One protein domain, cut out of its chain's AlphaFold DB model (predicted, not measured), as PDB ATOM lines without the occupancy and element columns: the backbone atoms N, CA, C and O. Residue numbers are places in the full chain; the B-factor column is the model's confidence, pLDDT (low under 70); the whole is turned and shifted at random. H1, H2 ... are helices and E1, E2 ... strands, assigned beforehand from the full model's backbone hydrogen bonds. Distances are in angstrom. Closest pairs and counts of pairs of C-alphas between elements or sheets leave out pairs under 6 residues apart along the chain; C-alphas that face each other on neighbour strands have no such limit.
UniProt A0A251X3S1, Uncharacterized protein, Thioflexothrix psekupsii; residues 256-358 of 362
ATOM      1  N   TRP A 256     172.021 211.242 245.202       86.50
ATOM      2  CA  TRP A 256     172.491 210.345 244.159       86.50
ATOM      3  C   TRP A 256     173.733 210.941 243.508       86.50
ATOM      4  O   TRP A 256     173.703 212.048 242.977       86.50
ATOM      5  N   ASN A 257     174.823 210.188 243.539       87.94
ATOM      6  CA  ASN A 257     176.021 210.498 242.782       87.94
ATOM      7  C   ASN A 257     175.886 209.884 241.395       87.94
ATOM      8  O   ASN A 257     175.548 208.705 241.274       87.94
ATOM      9  N   PHE A 258     176.178 210.676 240.371       89.88
ATOM     10  CA  PHE A 258     176.130 210.274 238.975       89.88
ATOM     11  C   PHE A 258     177.499 210.502 238.339       89.88
ATOM     12  O   PHE A 258     178.089 211.568 238.507       89.88
ATOM     13  N   ALA A 259     177.990 209.509 237.612       89.62
ATOM     14  CA  ALA A 259     179.206 209.601 236.824       89.62
ATOM     15  C   ALA A 259     178.984 208.930 235.470       89.62
ATOM     16  O   ALA A 259     178.345 207.881 235.383       89.62
ATOM     17  N   THR A 260     179.545 209.528 234.430       90.69
ATOM     18  CA  THR A 260     179.590 208.953 233.089       90.69
ATOM     19  C   THR A 260     181.044 208.814 232.691       90.69
ATOM     20  O   THR A 260     181.832 209.726 232.935       90.69
ATOM     21  N   ASP A 261     181.384 207.693 232.075       91.56
ATOM     22  CA  ASP A 261     182.716 207.425 231.550       91.56
ATOM     23  C   ASP A 261     182.607 206.847 230.139       91.56
ATOM     24  O   ASP A 261     181.641 206.150 229.829       91.56
ATOM     25  N   LYS A 262     183.573 207.143 229.272       90.31
ATOM     26  CA  LYS A 262     183.627 206.560 227.929       90.31
ATOM     27  C   LYS A 262     184.615 205.398 227.955       90.31
ATOM     28  O   LYS A 262     185.795 205.600 228.219       90.31
ATOM     29  N   SER A 263     184.128 204.195 227.673       85.19
ATOM     30  CA  SER A 263     184.934 202.978 227.633       85.19
ATOM     31  C   SER A 263     186.068 203.106 226.615       85.19
ATOM     32  O   SER A 263     185.834 203.419 225.449       85.19
ATOM     33  N   SER A 264     187.300 202.830 227.040       88.75
ATOM     34  CA  SER A 264     188.472 202.806 226.154       88.75
ATOM     35  C   SER A 264     188.545 201.554 225.274       88.75
ATOM     36  O   SER A 264     189.362 201.512 224.358       88.75
ATOM     37  N   LEU A 265     187.726 200.536 225.559       86.50
ATOM     38  CA  LEU A 265     187.750 199.246 224.867       86.50
ATOM     39  C   LEU A 265     186.803 199.203 223.665       86.50
ATOM     40  O   LEU A 265     187.147 198.627 222.637       86.50
ATOM     41  N   ASP A 266     185.613 199.788 223.799       88.06
ATOM     42  CA  ASP A 266     184.534 199.686 222.808       88.06
ATOM     43  C   ASP A 266     183.838 201.026 222.515       88.06
ATOM     44  O   ASP A 266     182.790 201.050 221.874       88.06
ATOM     45  N   ASP A 267     184.402 202.140 222.999       86.56
ATOM     46  CA  ASP A 267     183.864 203.499 222.875       86.56
ATOM     47  C   ASP A 267     182.445 203.698 223.451       86.56
ATOM     48  O   ASP A 267     181.865 204.782 223.307       86.56
ATOM     49  N   SER A 268     181.887 202.693 224.137       88.19
ATOM     50  CA  SER A 268     180.554 202.763 224.730       88.19
ATOM     51  C   SER A 268     180.516 203.727 225.919       88.19
ATOM     52  O   SER A 268     181.507 203.962 226.614       88.19
ATOM     53  N   VAL A 269     179.350 204.330 226.151       90.50
ATOM     54  CA  VAL A 269     179.140 205.242 227.278       90.50
ATOM     55  C   VAL A 269     178.692 204.436 228.493       90.50
ATOM     56  O   VAL A 269     177.578 203.912 228.528       90.50
ATOM     57  N   ASN A 270     179.546 204.386 229.508       92.81
ATOM     58  CA  ASN A 270     179.261 203.778 230.794       92.81
ATOM     59  C   ASN A 270     178.622 204.814 231.725       92.81
ATOM     60  O   ASN A 270     179.108 205.935 231.865       92.81
ATOM     61  N   VAL A 271     177.539 204.434 232.393       94.06
ATOM     62  CA  VAL A 271     176.788 205.287 233.314       94.06
ATOM     63  C   VAL A 271     176.761 204.634 234.686       94.06
ATOM     64  O   VAL A 271     176.340 203.489 234.834       94.06
ATOM     65  N   TYR A 272     177.162 205.384 235.703       93.56
ATOM     66  CA  TYR A 272     177.241 204.944 237.085       93.56
ATOM     67  C   TYR A 272     176.404 205.868 237.950       93.56
ATOM     68  O   TYR A 272     176.596 207.081 237.965       93.56
ATOM     69  N   MET A 273     175.491 205.292 238.715       93.81
ATOM     70  CA  MET A 273     174.660 206.025 239.647       93.81
ATOM     71  C   MET A 273     174.653 205.298 240.984       93.81
ATOM     72  O   MET A 273     174.439 204.089 241.025       93.81
ATOM     73  N   HIS A 274     174.876 206.007 242.087       93.06
ATOM     74  CA  HIS A 274     174.782 205.387 243.404       93.06
ATOM     75  C   HIS A 274     174.292 206.328 244.488       93.06
ATOM     76  O   HIS A 274     174.475 207.540 244.421       93.06
ATOM     77  N   VAL A 275     173.719 205.743 245.531       92.12
ATOM     78  CA  VAL A 275     173.357 206.439 246.762       92.12
ATOM     79  C   VAL A 275     173.878 205.648 247.951       92.12
ATOM     80  O   VAL A 275     173.771 204.422 248.006       92.12
ATOM     81  N   ALA A 276     174.485 206.350 248.902       92.06
ATOM     82  CA  ALA A 276     174.948 205.739 250.138       92.06
ATOM     83  C   ALA A 276     173.773 205.540 251.108       92.06
ATOM     84  O   ALA A 276     172.891 206.396 251.216       92.06
ATOM     85  N   ALA A 277     173.774 204.426 251.836       90.44
ATOM     86  CA  ALA A 277     172.778 204.142 252.858       90.44
ATOM     87  C   ALA A 277     172.793 205.211 253.962       90.44
ATOM     88  O   ALA A 277     173.844 205.742 254.331       90.44
ATOM     89  N   SER A 278     171.620 205.501 254.531       87.25
ATOM     90  CA  SER A 278     171.520 206.466 255.638       87.25
ATOM     91  C   SER A 278     172.225 205.959 256.904       87.25
ATOM     92  O   SER A 278     172.821 206.750 257.633       87.25
ATOM     93  N   ASN A 279     172.224 204.640 257.120       88.00
ATOM     94  CA  ASN A 279     172.829 203.988 258.280       88.00
ATOM     95  C   ASN A 279     174.124 203.261 257.896       88.00
ATOM     96  O   ASN A 279     174.285 202.818 256.757       88.00
ATOM     97  N   THR A 280     175.030 203.122 258.861       90.12
ATOM     98  CA  THR A 280     176.206 202.254 258.746       90.12
ATOM     99  C   THR A 280     175.886 200.859 259.271       90.12
ATOM    100  O   THR A 280     175.023 200.688 260.132       90.12
ATOM    101  N   ILE A 281     176.612 199.868 258.772       90.19
ATOM    102  CA  ILE A 281     176.662 198.516 259.323       90.19
ATOM    103  C   ILE A 281     178.041 198.272 259.941       90.19
ATOM    104  O   ILE A 281     178.989 199.010 259.666       90.19
ATOM    105  N   GLN A 282     178.160 197.248 260.781       88.00
ATOM    106  CA  GLN A 282     179.455 196.811 261.298       88.00
ATOM    107  C   GLN A 282     180.135 195.907 260.270       88.00
ATOM    108  O   GLN A 282     179.572 194.888 259.872       88.00
ATOM    109  N   GLY A 283     181.329 196.296 259.832       83.19
ATOM    110  CA  GLY A 283     182.184 195.484 258.978       83.19
ATOM    111  C   GLY A 283     183.229 194.691 259.757       83.19
ATOM    112  O   GLY A 283     183.188 194.578 260.984       83.19
ATOM    113  N   THR A 284     184.197 194.142 259.026       79.81
ATOM    114  CA  THR A 284     185.319 193.389 259.599       79.81
ATOM    115  C   THR A 284     186.076 194.249 260.618       79.81
ATOM    116  O   THR A 284     186.287 195.441 260.400       79.81
ATOM    117  N   LEU A 285     186.477 193.655 261.748       82.38
ATOM    118  CA  LEU A 285     187.124 194.360 262.869       82.38
ATOM    119  C   LEU A 285     186.278 195.498 263.477       82.38
ATOM    120  O   LEU A 285     186.826 196.453 264.026       82.38
ATOM    121  N   ASN A 286     184.945 195.393 263.395       82.38
ATOM    122  CA  ASN A 286     183.990 196.331 263.991       82.38
ATOM    123  C   ASN A 286     184.084 197.771 263.443       82.38
ATOM    124  O   ASN A 286     183.657 198.724 264.095       82.38
ATOM    125  N   GLN A 287     184.644 197.940 262.241       86.38
ATOM    126  CA  GLN A 287     184.698 199.237 261.572       86.38
ATOM    127  C   GLN A 287     183.329 199.584 260.966       86.38
ATOM    128  O   GLN A 287     182.692 198.713 260.367       86.38
ATOM    129  N   PRO A 288     182.848 200.833 261.095       90.31
ATOM    130  CA  PRO A 288     181.583 201.239 260.499       90.31
ATOM    131  C   PRO A 288     181.723 201.357 258.976       90.31
ATOM    132  O   PRO A 288     182.494 202.171 258.473       90.31
ATOM    133  N   VAL A 289     180.933 200.579 258.239       91.81
ATOM    134  CA  VAL A 289     180.880 200.604 256.771       91.81
ATOM    135  C   VAL A 289     179.527 201.142 256.321       91.81
ATOM    136  O   VAL A 289     178.503 200.877 256.953       91.81
ATOM    137  N   ARG A 290     179.498 201.929 255.242       94.06
ATOM    138  CA  ARG A 290     178.260 202.486 254.679       94.06
ATOM    139  C   ARG A 290     177.963 201.841 253.321       94.06
ATOM    140  O   ARG A 290     178.584 202.249 252.337       94.06
ATOM    141  N   PRO A 291     177.002 200.901 253.254       94.75
ATOM    142  CA  PRO A 291     176.618 200.269 252.001       94.75
ATOM    143  C   PRO A 291     176.135 201.292 250.974       94.75
ATOM    144  O   PRO A 291     175.591 202.342 251.330       94.75
ATOM    145  N   LYS A 292     176.302 200.977 249.693       95.44
ATOM    146  CA  LYS A 292     175.870 201.817 248.574       95.44
ATOM    147  C   LYS A 292     174.961 201.018 247.657       95.44
ATOM    148  O   LYS A 292     175.315 199.927 247.227       95.44
ATOM    149  N   LEU A 293     173.802 201.577 247.328       94.62
ATOM    150  CA  LEU A 293     172.982 201.062 246.239       94.62
ATOM    151  C   LEU A 293     173.517 201.644 244.934       94.62
ATOM    152  O   LEU A 293     173.512 202.862 244.760       94.62
ATOM    153  N   TRP A 294     173.951 200.774 244.035       96.06
ATOM    154  CA  TRP A 294     174.468 201.101 242.718       96.06
ATOM    155  C   TRP A 294     173.480 200.706 241.629       96.06
ATOM    156  O   TRP A 294     172.899 199.623 241.650       96.06
ATOM    157  N   ILE A 295     173.355 201.574 240.633       95.69
ATOM    158  CA  ILE A 295     172.786 201.299 239.321       95.69
ATOM    159  C   ILE A 295     173.877 201.641 238.315       95.69
ATOM    160  O   ILE A 295     174.361 202.770 238.274       95.69
ATOM    161  N   ARG A 296     174.283 200.665 237.511       95.12
ATOM    162  CA  ARG A 296     175.342 200.833 236.518       95.12
ATOM    163  C   ARG A 296     174.875 200.312 235.171       95.12
ATOM    164  O   ARG A 296     174.381 199.196 235.107       95.12
ATOM    165  N   CYS A 297     175.081 201.078 234.113       94.75
ATOM    166  CA  CYS A 297     175.082 200.581 232.743       94.75
ATOM    167  C   CYS A 297     176.531 200.609 232.265       94.75
ATOM    168  O   CYS A 297     177.108 201.686 232.175       94.75
ATOM    169  N   SER A 298     177.139 199.449 232.044       93.06
ATOM    170  CA  SER A 298     178.523 199.357 231.570       93.06
ATOM    171  C   SER A 298     178.607 198.294 230.497       93.06
ATOM    172  O   SER A 298     177.978 197.249 230.667       93.06
ATOM    173  N   GLU A 299     179.344 198.556 229.416       88.69
ATOM    174  CA  GLU A 299     179.523 197.598 228.309       88.69
ATOM    175  C   GLU A 299     178.163 197.055 227.814       88.69
ATOM    176  O   GLU A 299     177.920 195.851 227.717       88.69
ATOM    177  N   ASN A 300     177.204 197.966 227.603       89.00
ATOM    178  CA  ASN A 300     175.812 197.679 227.222       89.00
ATOM    179  C   ASN A 300     175.003 196.789 228.192       89.00
ATOM    180  O   ASN A 300     173.911 196.330 227.846       89.00
ATOM    181  N   THR A 301     175.475 196.578 229.423       93.69
ATOM    182  CA  THR A 301     174.778 195.774 230.435       93.69
ATOM    183  C   THR A 301     174.369 196.611 231.644       93.69
ATOM    184  O   THR A 301     175.200 197.144 232.381       93.69
ATOM    185  N   THR A 302     173.059 196.679 231.896       96.25
ATOM    186  CA  THR A 302     172.498 197.319 233.096       96.25
ATOM    187  C   THR A 302     172.495 196.360 234.283       96.25
ATOM    188  O   THR A 302     171.956 195.258 234.199       96.25
ATOM    189  N   SER A 303     173.041 196.813 235.405       97.12
ATOM    190  CA  SER A 303     173.111 196.119 236.691       97.12
ATOM    191  C   SER A 303     172.567 197.006 237.813       97.12
ATOM    192  O   SER A 303     172.747 198.225 237.791       97.12
ATOM    193  N   ILE A 304     171.942 196.397 238.817       96.44
ATOM    194  CA  ILE A 304     171.567 197.043 240.081       96.44
ATOM    195  C   ILE A 304     171.985 196.153 241.241       96.44
ATOM    196  O   ILE A 304     171.609 194.984 241.304       96.44
ATOM    197  N   PHE A 305     172.759 196.701 242.166       95.44
ATOM    198  CA  PHE A 305     173.307 195.936 243.277       95.44
ATOM    199  C   PHE A 305     173.560 196.817 244.492       95.44
ATOM    200  O   PHE A 305     173.756 198.024 244.382       95.44
ATOM    201  N   ILE A 306     173.549 196.202 245.666       94.88
ATOM    202  CA  ILE A 306     173.986 196.819 246.910       94.88
ATOM    203  C   ILE A 306     175.414 196.355 247.140       94.88
ATOM    204  O   ILE A 306     175.652 195.163 247.314       94.88
ATOM    205  N   ASP A 307     176.340 197.301 247.118       94.94
ATOM    206  CA  ASP A 307     177.715 197.113 247.545       94.94
ATOM    207  C   ASP A 307     177.781 197.322 249.056       94.94
ATOM    208  O   ASP A 307     177.481 198.408 249.562       94.94
ATOM    209  N   TRP A 308     178.110 196.261 249.782       91.88
ATOM    210  CA  TRP A 308     178.188 196.274 251.235       91.88
ATOM    211  C   TRP A 308     179.591 196.621 251.732       91.88
ATOM    212  O   TRP A 308     179.746 196.865 252.926       91.88
ATOM    213  N   ASP A 309     180.589 196.630 250.837       90.31
ATOM    214  CA  ASP A 309     182.025 196.786 251.107       90.31
ATOM    215  C   ASP A 309     182.574 195.863 252.222       90.31
ATOM    216  O   ASP A 309     183.631 196.076 252.815       90.31
ATOM    217  N   VAL A 310     181.861 194.770 252.490       89.75
ATOM    218  CA  VAL A 310     182.233 193.706 253.425       89.75
ATOM    219  C   VAL A 310     181.944 192.365 252.774       89.75
ATOM    220  O   VAL A 310     181.071 192.261 251.918       89.75
ATOM    221  N   TYR A 311     182.684 191.336 253.170       88.94
ATOM    222  CA  TYR A 311     182.464 189.989 252.658       88.94
ATOM    223  C   TYR A 311     181.106 189.446 253.126       88.94
ATOM    224  O   TYR A 311     180.820 189.466 254.324       88.94
ATOM    225  N   ILE A 312     180.285 188.955 252.193       84.38
ATOM    226  CA  ILE A 312     178.908 188.525 252.477       84.38
ATOM    227  C   ILE A 312     178.813 187.005 252.565       84.38
ATOM    228  O   ILE A 312     178.490 186.460 253.618       84.38
ATOM    229  N   ASN A 313     179.039 186.315 251.443       77.50
ATOM    230  CA  ASN A 313     178.933 184.860 251.315       77.50
ATOM    231  C   ASN A 313     179.465 184.406 249.941       77.50
ATOM    232  O   ASN A 313     179.685 185.243 249.075       77.50
ATOM    233  N   ILE A 314     179.586 183.091 249.719       70.75
ATOM    234  CA  ILE A 314     179.924 182.437 248.436       70.75
ATOM    235  C   ILE A 314     178.713 181.904 247.641       70.75
ATOM    236  O   ILE A 314     178.882 181.418 246.526       70.75
ATOM    237  N   ARG A 315     177.493 181.929 248.197       74.44
ATOM    238  CA  ARG A 315     176.268 181.395 247.555       74.44
ATOM    239  C   ARG A 315     175.164 182.442 247.489       74.44
ATOM    240  O   ARG A 315     175.115 183.318 248.346       74.44
ATOM    241  N   GLU A 316     174.244 182.303 246.529       74.81
ATOM    242  CA  GLU A 316     173.051 183.156 246.426       74.81
ATOM    243  C   GLU A 316     172.376 183.358 247.786       74.81
ATOM    244  O   GLU A 316     172.171 182.412 248.550       74.81
ATOM    245  N   THR A 317     172.039 184.611 248.088       77.62
ATOM    246  CA  THR A 317     171.520 184.997 249.400       77.62
ATOM    247  C   THR A 317     170.119 185.594 249.248       77.62
ATOM    248  O   THR A 317     169.924 186.516 248.448       77.62
ATOM    249  N   PRO A 318     169.108 185.088 249.986       84.50
ATOM    250  CA  PRO A 318     167.776 185.669 249.959       84.50
ATOM    251  C   PRO A 318     167.784 187.039 250.641       84.50
ATOM    252  O   PRO A 318     168.069 187.152 251.831       84.50
ATOM    253  N   MET A 319     167.401 188.068 249.895       87.38
ATOM    254  CA  MET A 319     167.283 189.439 250.367       87.38
ATOM    255  C   MET A 319     165.832 189.783 250.677       87.38
ATOM    256  O   MET A 319     164.926 189.548 249.870       87.38
ATOM    257  N   ILE A 320     165.615 190.367 251.854       90.31
ATOM    258  CA  ILE A 320     164.346 190.990 252.225       90.31
ATOM    259  C   ILE A 320     164.493 192.487 251.987       90.31
ATOM    260  O   ILE A 320     165.401 193.115 252.524       90.31
ATOM    261  N   TYR A 321     163.603 193.058 251.184       90.06
ATOM    262  CA  TYR A 321     163.586 194.490 250.915       90.06
ATOM    263  C   TYR A 321     162.161 195.034 250.944       90.06
ATOM    264  O   TYR A 321     161.178 194.315 250.751       90.06
ATOM    265  N   ARG A 322     162.053 196.337 251.180       90.81
ATOM    266  CA  ARG A 322     160.805 197.093 251.130       90.81
ATOM    267  C   ARG A 322     161.079 198.424 250.442       90.81
ATOM    268  O   ARG A 322     162.103 199.038 250.714       90.81
ATOM    269  N   VAL A 323     160.157 198.839 249.584       89.12
ATOM    270  CA  VAL A 323     160.172 200.143 248.912       89.12
ATOM    271  C   VAL A 323     159.114 201.015 249.586       89.12
ATOM    272  O   VAL A 323     157.960 200.590 249.689       89.12
ATOM    273  N   ASP A 324     159.492 202.189 250.092       85.31
ATOM    274  CA  ASP A 324     158.623 203.084 250.867       85.31
ATOM    275  C   ASP A 324     157.814 202.344 251.970       85.31
ATOM    276  O   ASP A 324     158.357 201.625 252.816       85.31
ATOM    277  N   SER A 325     156.487 202.513 251.953       84.00
ATOM    278  CA  SER A 325     155.512 201.915 252.871       84.00
ATOM    279  C   SER A 325     154.851 200.649 252.309       84.00
ATOM    280  O   SER A 325     153.835 200.203 252.843       84.00
ATOM    281  N   GLN A 326     155.374 200.071 251.223       86.75
ATOM    282  CA  GLN A 326     154.801 198.864 250.615       86.75
ATOM    283  C   GLN A 326     155.059 197.612 251.474       86.75
ATOM    284  O   GLN A 326     155.825 197.627 252.437       86.75
ATOM    285  N   LYS A 327     154.423 196.483 251.136       89.31
ATOM    286  CA  LYS A 327     154.682 195.200 251.810       89.31
ATOM    287  C   LYS A 327     156.126 194.741 251.554       89.31
ATOM    288  O   LYS A 327     156.654 194.924 250.461       89.31
ATOM    289  N   GLN A 328     156.757 194.130 252.560       91.06
ATOM    290  CA  GLN A 328     158.093 193.544 252.410       91.06
ATOM    291  C   GLN A 328     158.099 192.421 251.363       91.06
ATOM    292  O   GLN A 328     157.181 191.598 251.315       91.06
ATOM    293  N   ASN A 329     159.155 192.369 250.558       89.31
ATOM    294  CA  ASN A 329     159.379 191.375 249.517       89.31
ATOM    295  C   ASN A 329     160.634 190.563 249.835       89.31
ATOM    296  O   ASN A 329     161.610 191.100 250.353       89.31
ATOM    297  N   LYS A 330     160.620 189.272 249.491       91.69
ATOM    298  CA  LYS A 330     161.783 188.383 249.578       91.69
ATOM    299  C   LYS A 330     162.172 187.941 248.169       91.69
ATOM    300  O   LYS A 330     161.347 187.359 247.465       91.69
ATOM    301  N   LYS A 331     163.399 188.242 247.742       88.38
ATOM    302  CA  LYS A 331     163.946 187.869 246.427       88.38
ATOM    303  C   LYS A 331     165.378 187.365 246.583       88.38
ATOM    304  O   LYS A 331     166.098 187.843 247.452       88.38
ATOM    305  N   SER A 332     165.783 186.407 245.760       88.75
ATOM    306  CA  SER A 332     167.174 185.941 245.722       88.75
ATOM    307  C   SER A 332     168.009 186.887 244.875       88.75
ATOM    308  O   SER A 332     167.629 187.180 243.742       88.75
ATOM    309  N   PHE A 333     169.116 187.377 245.432       91.00
ATOM    310  CA  PHE A 333     170.091 188.194 244.713       91.00
ATOM    311  C   PHE A 333     171.347 187.364 244.441       91.00
ATOM    312  O   PHE A 333     171.753 186.544 245.273       91.00
ATOM    313  N   SER A 334     171.963 187.592 243.283       91.81
ATOM    314  CA  SER A 334     173.263 187.015 242.953       91.81
ATOM    315  C   SER A 334     174.364 187.757 243.708       91.81
ATOM    316  O   SER A 334     174.193 188.915 244.096       91.81
ATOM    317  N   ILE A 335     175.499 187.089 243.907       91.81
ATOM    318  CA  ILE A 335     176.678 187.661 244.567       91.81
ATOM    319  C   ILE A 335     177.689 188.096 243.503       91.81
ATOM    320  O   ILE A 335     177.850 187.413 242.492       91.81
ATOM    321  N   SER A 336     178.354 189.234 243.713       92.12
ATOM    322  CA  SER A 336     179.469 189.678 242.872       92.12
ATOM    323  C   SER A 336     180.685 188.752 242.975       92.12
ATOM    324  O   SER A 336     180.862 188.016 243.943       92.12
ATOM    325  N   THR A 337     181.579 188.821 241.991       90.38
ATOM    326  CA  THR A 337     182.800 187.999 241.947       90.38
ATOM    327  C   THR A 337     183.774 188.283 243.096       90.38
ATOM    328  O   THR A 337     184.501 187.388 243.522       90.38
ATOM    329  N   ASP A 338     183.766 189.501 243.640       90.00
ATOM    330  CA  ASP A 338     184.535 189.895 244.826       90.00
ATOM    331  C   ASP A 338     183.806 189.609 246.155       90.00
ATOM    332  O   ASP A 338     184.355 189.861 247.226       90.00
ATOM    333  N   HIS A 339     182.594 189.044 246.095       92.12
ATOM    334  CA  HIS A 339     181.756 188.654 247.232       92.12
ATOM    335  C   HIS A 339     181.342 189.797 248.176       92.12
ATOM    336  O   HIS A 339     180.958 189.547 249.325       92.12
ATOM    337  N   LYS A 340     181.394 191.045 247.693       92.69
ATOM    338  CA  LYS A 340     181.043 192.254 248.459       92.69
ATOM    339  C   LYS A 340     179.723 192.906 248.058       92.69
ATOM    340  O   LYS A 340     179.231 193.777 248.777       92.69
ATOM    341  N   ALA A 341     179.122 192.489 246.947       93.62
ATOM    342  CA  ALA A 341     177.869 193.045 246.463       93.62
ATOM    343  C   ALA A 341     176.797 191.977 246.224       93.62
ATOM    344  O   ALA A 341     177.081 190.859 245.790       93.62
ATOM    345  N   LEU A 342     175.543 192.357 246.481       93.75
ATOM    346  CA  LEU A 342     174.353 191.561 246.175       93.75
ATOM    347  C   LEU A 342     173.467 192.310 245.195       93.75
ATOM    348  O   LEU A 342     173.082 193.450 245.459       93.75
ATOM    349  N   GLY A 343     173.064 191.667 244.107       94.12
ATOM    350  CA  GLY A 343     172.132 192.288 243.179       94.12
ATOM    351  C   GLY A 343     171.804 191.468 241.950       94.12
ATOM    352  O   GLY A 343     171.982 190.251 241.909       94.12
ATOM    353  N   TYR A 344     171.315 192.182 240.943       95.31
ATOM    354  CA  TYR A 344     171.141 191.691 239.590       95.31
ATOM    355  C   TYR A 344     172.244 192.287 238.713       95.31
ATOM    356  O   TYR A 344     172.422 193.504 238.651       95.31
ATOM    357  N   PHE A 345     172.986 191.413 238.037       94.50
ATOM    358  CA  PHE A 345     174.123 191.783 237.184       94.50
ATOM    359  C   PHE A 345     173.820 191.619 235.687       94.50
ATOM    360  O   PHE A 345     174.710 191.716 234.850       94.50
ATOM    361  N   SER A 346     172.555 191.356 235.340       94.31
ATOM    362  CA  SER A 346     172.082 191.226 233.960       94.31
ATOM    363  C   SER A 346     170.954 192.215 233.675       94.31
ATOM    364  O   SER A 346     170.117 192.491 234.544       94.31
ATOM    365  N   GLY A 347     170.884 192.722 232.441       92.56
ATOM    366  CA  GLY A 347     169.853 193.687 232.043       92.56
ATOM    367  C   GLY A 347     168.428 193.142 232.185       92.56
ATOM    368  O   GLY A 347     167.537 193.864 232.634       92.56
ATOM    369  N   GLY A 348     168.221 191.855 231.886       94.75
ATOM    370  CA  GLY A 348     166.908 191.204 231.934       94.75
ATOM    371  C   GLY A 348     166.259 191.190 233.322       94.75
ATOM    372  O   GLY A 348     165.039 191.282 233.420       94.75
ATOM    373  N   GLN A 349     167.054 191.137 234.395       94.00
ATOM    374  CA  GLN A 349     166.555 191.200 235.776       94.00
ATOM    375  C   GLN A 349     166.663 192.611 236.368       94.00
ATOM    376  O   GLN A 349     165.754 193.066 237.066       94.00
ATOM    377  N   SER A 350     167.746 193.326 236.054       95.62
ATOM    378  CA  SER A 350     168.016 194.650 236.617       95.62
ATOM    379  C   SER A 350     167.020 195.696 236.142       95.62
ATOM    380  O   SER A 350     166.516 196.465 236.954       95.62
ATOM    381  N   ILE A 351     166.695 195.728 234.845       94.62
ATOM    382  CA  ILE A 351     165.834 196.775 234.276       94.62
ATOM    383  C   ILE A 351     164.405 196.707 234.842       94.62
ATOM    384  O   ILE A 351     163.914 197.748 235.288       94.62
ATOM    385  N   PRO A 352     163.720 195.543 234.892       94.94
ATOM    386  CA  PRO A 352     162.404 195.452 235.528       94.94
ATOM    387  C   PRO A 352     162.436 195.824 237.013       94.94
ATOM    388  O   PRO A 352     161.537 196.514 237.490       94.94
ATOM    389  N   PHE A 353     163.485 195.416 237.735       93.12
ATOM    390  CA  PHE A 353     163.636 195.755 239.145       93.12
ATOM    391  C   PHE A 353     163.835 197.264 239.350       93.12
ATOM    392  O   PHE A 353     163.106 197.855 240.138       93.12
ATOM    393  N   ILE A 354     164.719 197.916 238.588       93.44
ATOM    394  CA  ILE A 354     164.908 199.380 238.619       93.44
ATOM    395  C   ILE A 354     163.591 200.101 238.325       93.44
ATOM    396  O   ILE A 354     163.207 201.001 239.068       93.44
ATOM    397  N   LYS A 355     162.860 199.680 237.284       92.88
ATOM    398  CA  LYS A 355     161.557 200.271 236.943       92.88
ATOM    399  C   LYS A 355     160.544 200.128 238.079       92.88
ATOM    400  O   LYS A 355     159.753 201.040 238.285       92.88
ATOM    401  N   SER A 356     160.592 199.034 238.842       89.44
ATOM    402  CA  SER A 356     159.726 198.851 240.017       89.44
ATOM    403  C   SER A 356     160.020 199.830 241.164       89.44
ATOM    404  O   SER A 356     159.169 200.013 242.029       89.44
ATOM    405  N   LEU A 357     161.190 200.481 241.163       88.31
ATOM    406  CA  LEU A 357     161.555 201.519 242.133       88.31
ATOM    407  C   LEU A 357     161.088 202.922 241.705       88.31
ATOM    408  O   LEU A 357     161.158 203.859 242.497       88.31
ATOM    409  N   PHE A 358     160.635 203.112 240.461       86.38
ATOM    410  CA  PHE A 358     160.225 204.431 239.978       86.38
ATOM    411  C   PHE A 358     158.948 204.915 240.678       86.38
ATOM    412  O   PHE A 358     158.007 204.155 240.885       86.38
TER     413      PHE A 358
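AT A GLANCE: This is residues 256 to 358 of the 362 residues of an uncharacterized protein of Thioflexothrix psekupsii (UniProt A0A251X3S1). One strongly twisted, curled sheet of seven strands makes the body: E1 to E4 run side by side as a wall, and the E5 and E6 hairpin turns steeply away from them beyond E7. The short helix H1 is over E4 on one face, and the other face has no named helix. The printed part has 103 residues, in chain order E1 to E7, then H1; the antiparallel sheet runs E1 E2 E3 E4 E7 E6 E5, and the class is mostly strand. It is compact, with a radius of gyration of the C-alphas of 14.5 A and spans of 41, 34 and 27 A.

IN THESE COORDINATES: E1 is residues 257 to 262, 17.1 A long, beginning at C-alpha 257 (176.021, 210.498, 242.782). E2 is residues 269 to 276, 23.2 A; E3 292 to 298 and E4 301 to 307, 17.4 A each. E7 is 341 to 344, 9.7 A; E6 329 to 335, 18.4 A; E5 317 to 321, 12.5 A. H1, residues 347 to 356, 13.9 A, ends at C-alpha 356 (159.726, 198.851, 240.017).

HOW THE PARTS SIT: E1 to E4 form a meander, each strand the antiparallel neighbour of the one before, with N 259 and O 272 at 2.8 A, N 273 and O 295 at 2.8 A, and N 294 and O 305 at 2.8 A. E5, E6 and E7 form another, with N 319 and O 331 at 2.8 A and N 334 and O 343 at 3.0 A. E4 to E7 make a Greek key, a meander of three whose last strand, E7, pairs back with E4: N 306 and O 342 are 2.8 A apart. H1 touches E4, the closest C-alphas being Thr 302 and Gly 347 at 4.6 A; its height over the sheet is 7.9 A, and it only just stands up from it, rising 40.1 degrees. In H1, 5 of 6 O i to N i+4 pairs are within hydrogen-bond range.

THE WHOLE: The C-alphas farthest apart, Ser 264 and Lys 327, are 43.1 A apart. The link from E2 to E3, 15 residues, is long; within it residues 281 to 282 pair with 288 to 289. The printed part has no cut, and no printed residue is under 70 in pLDDT.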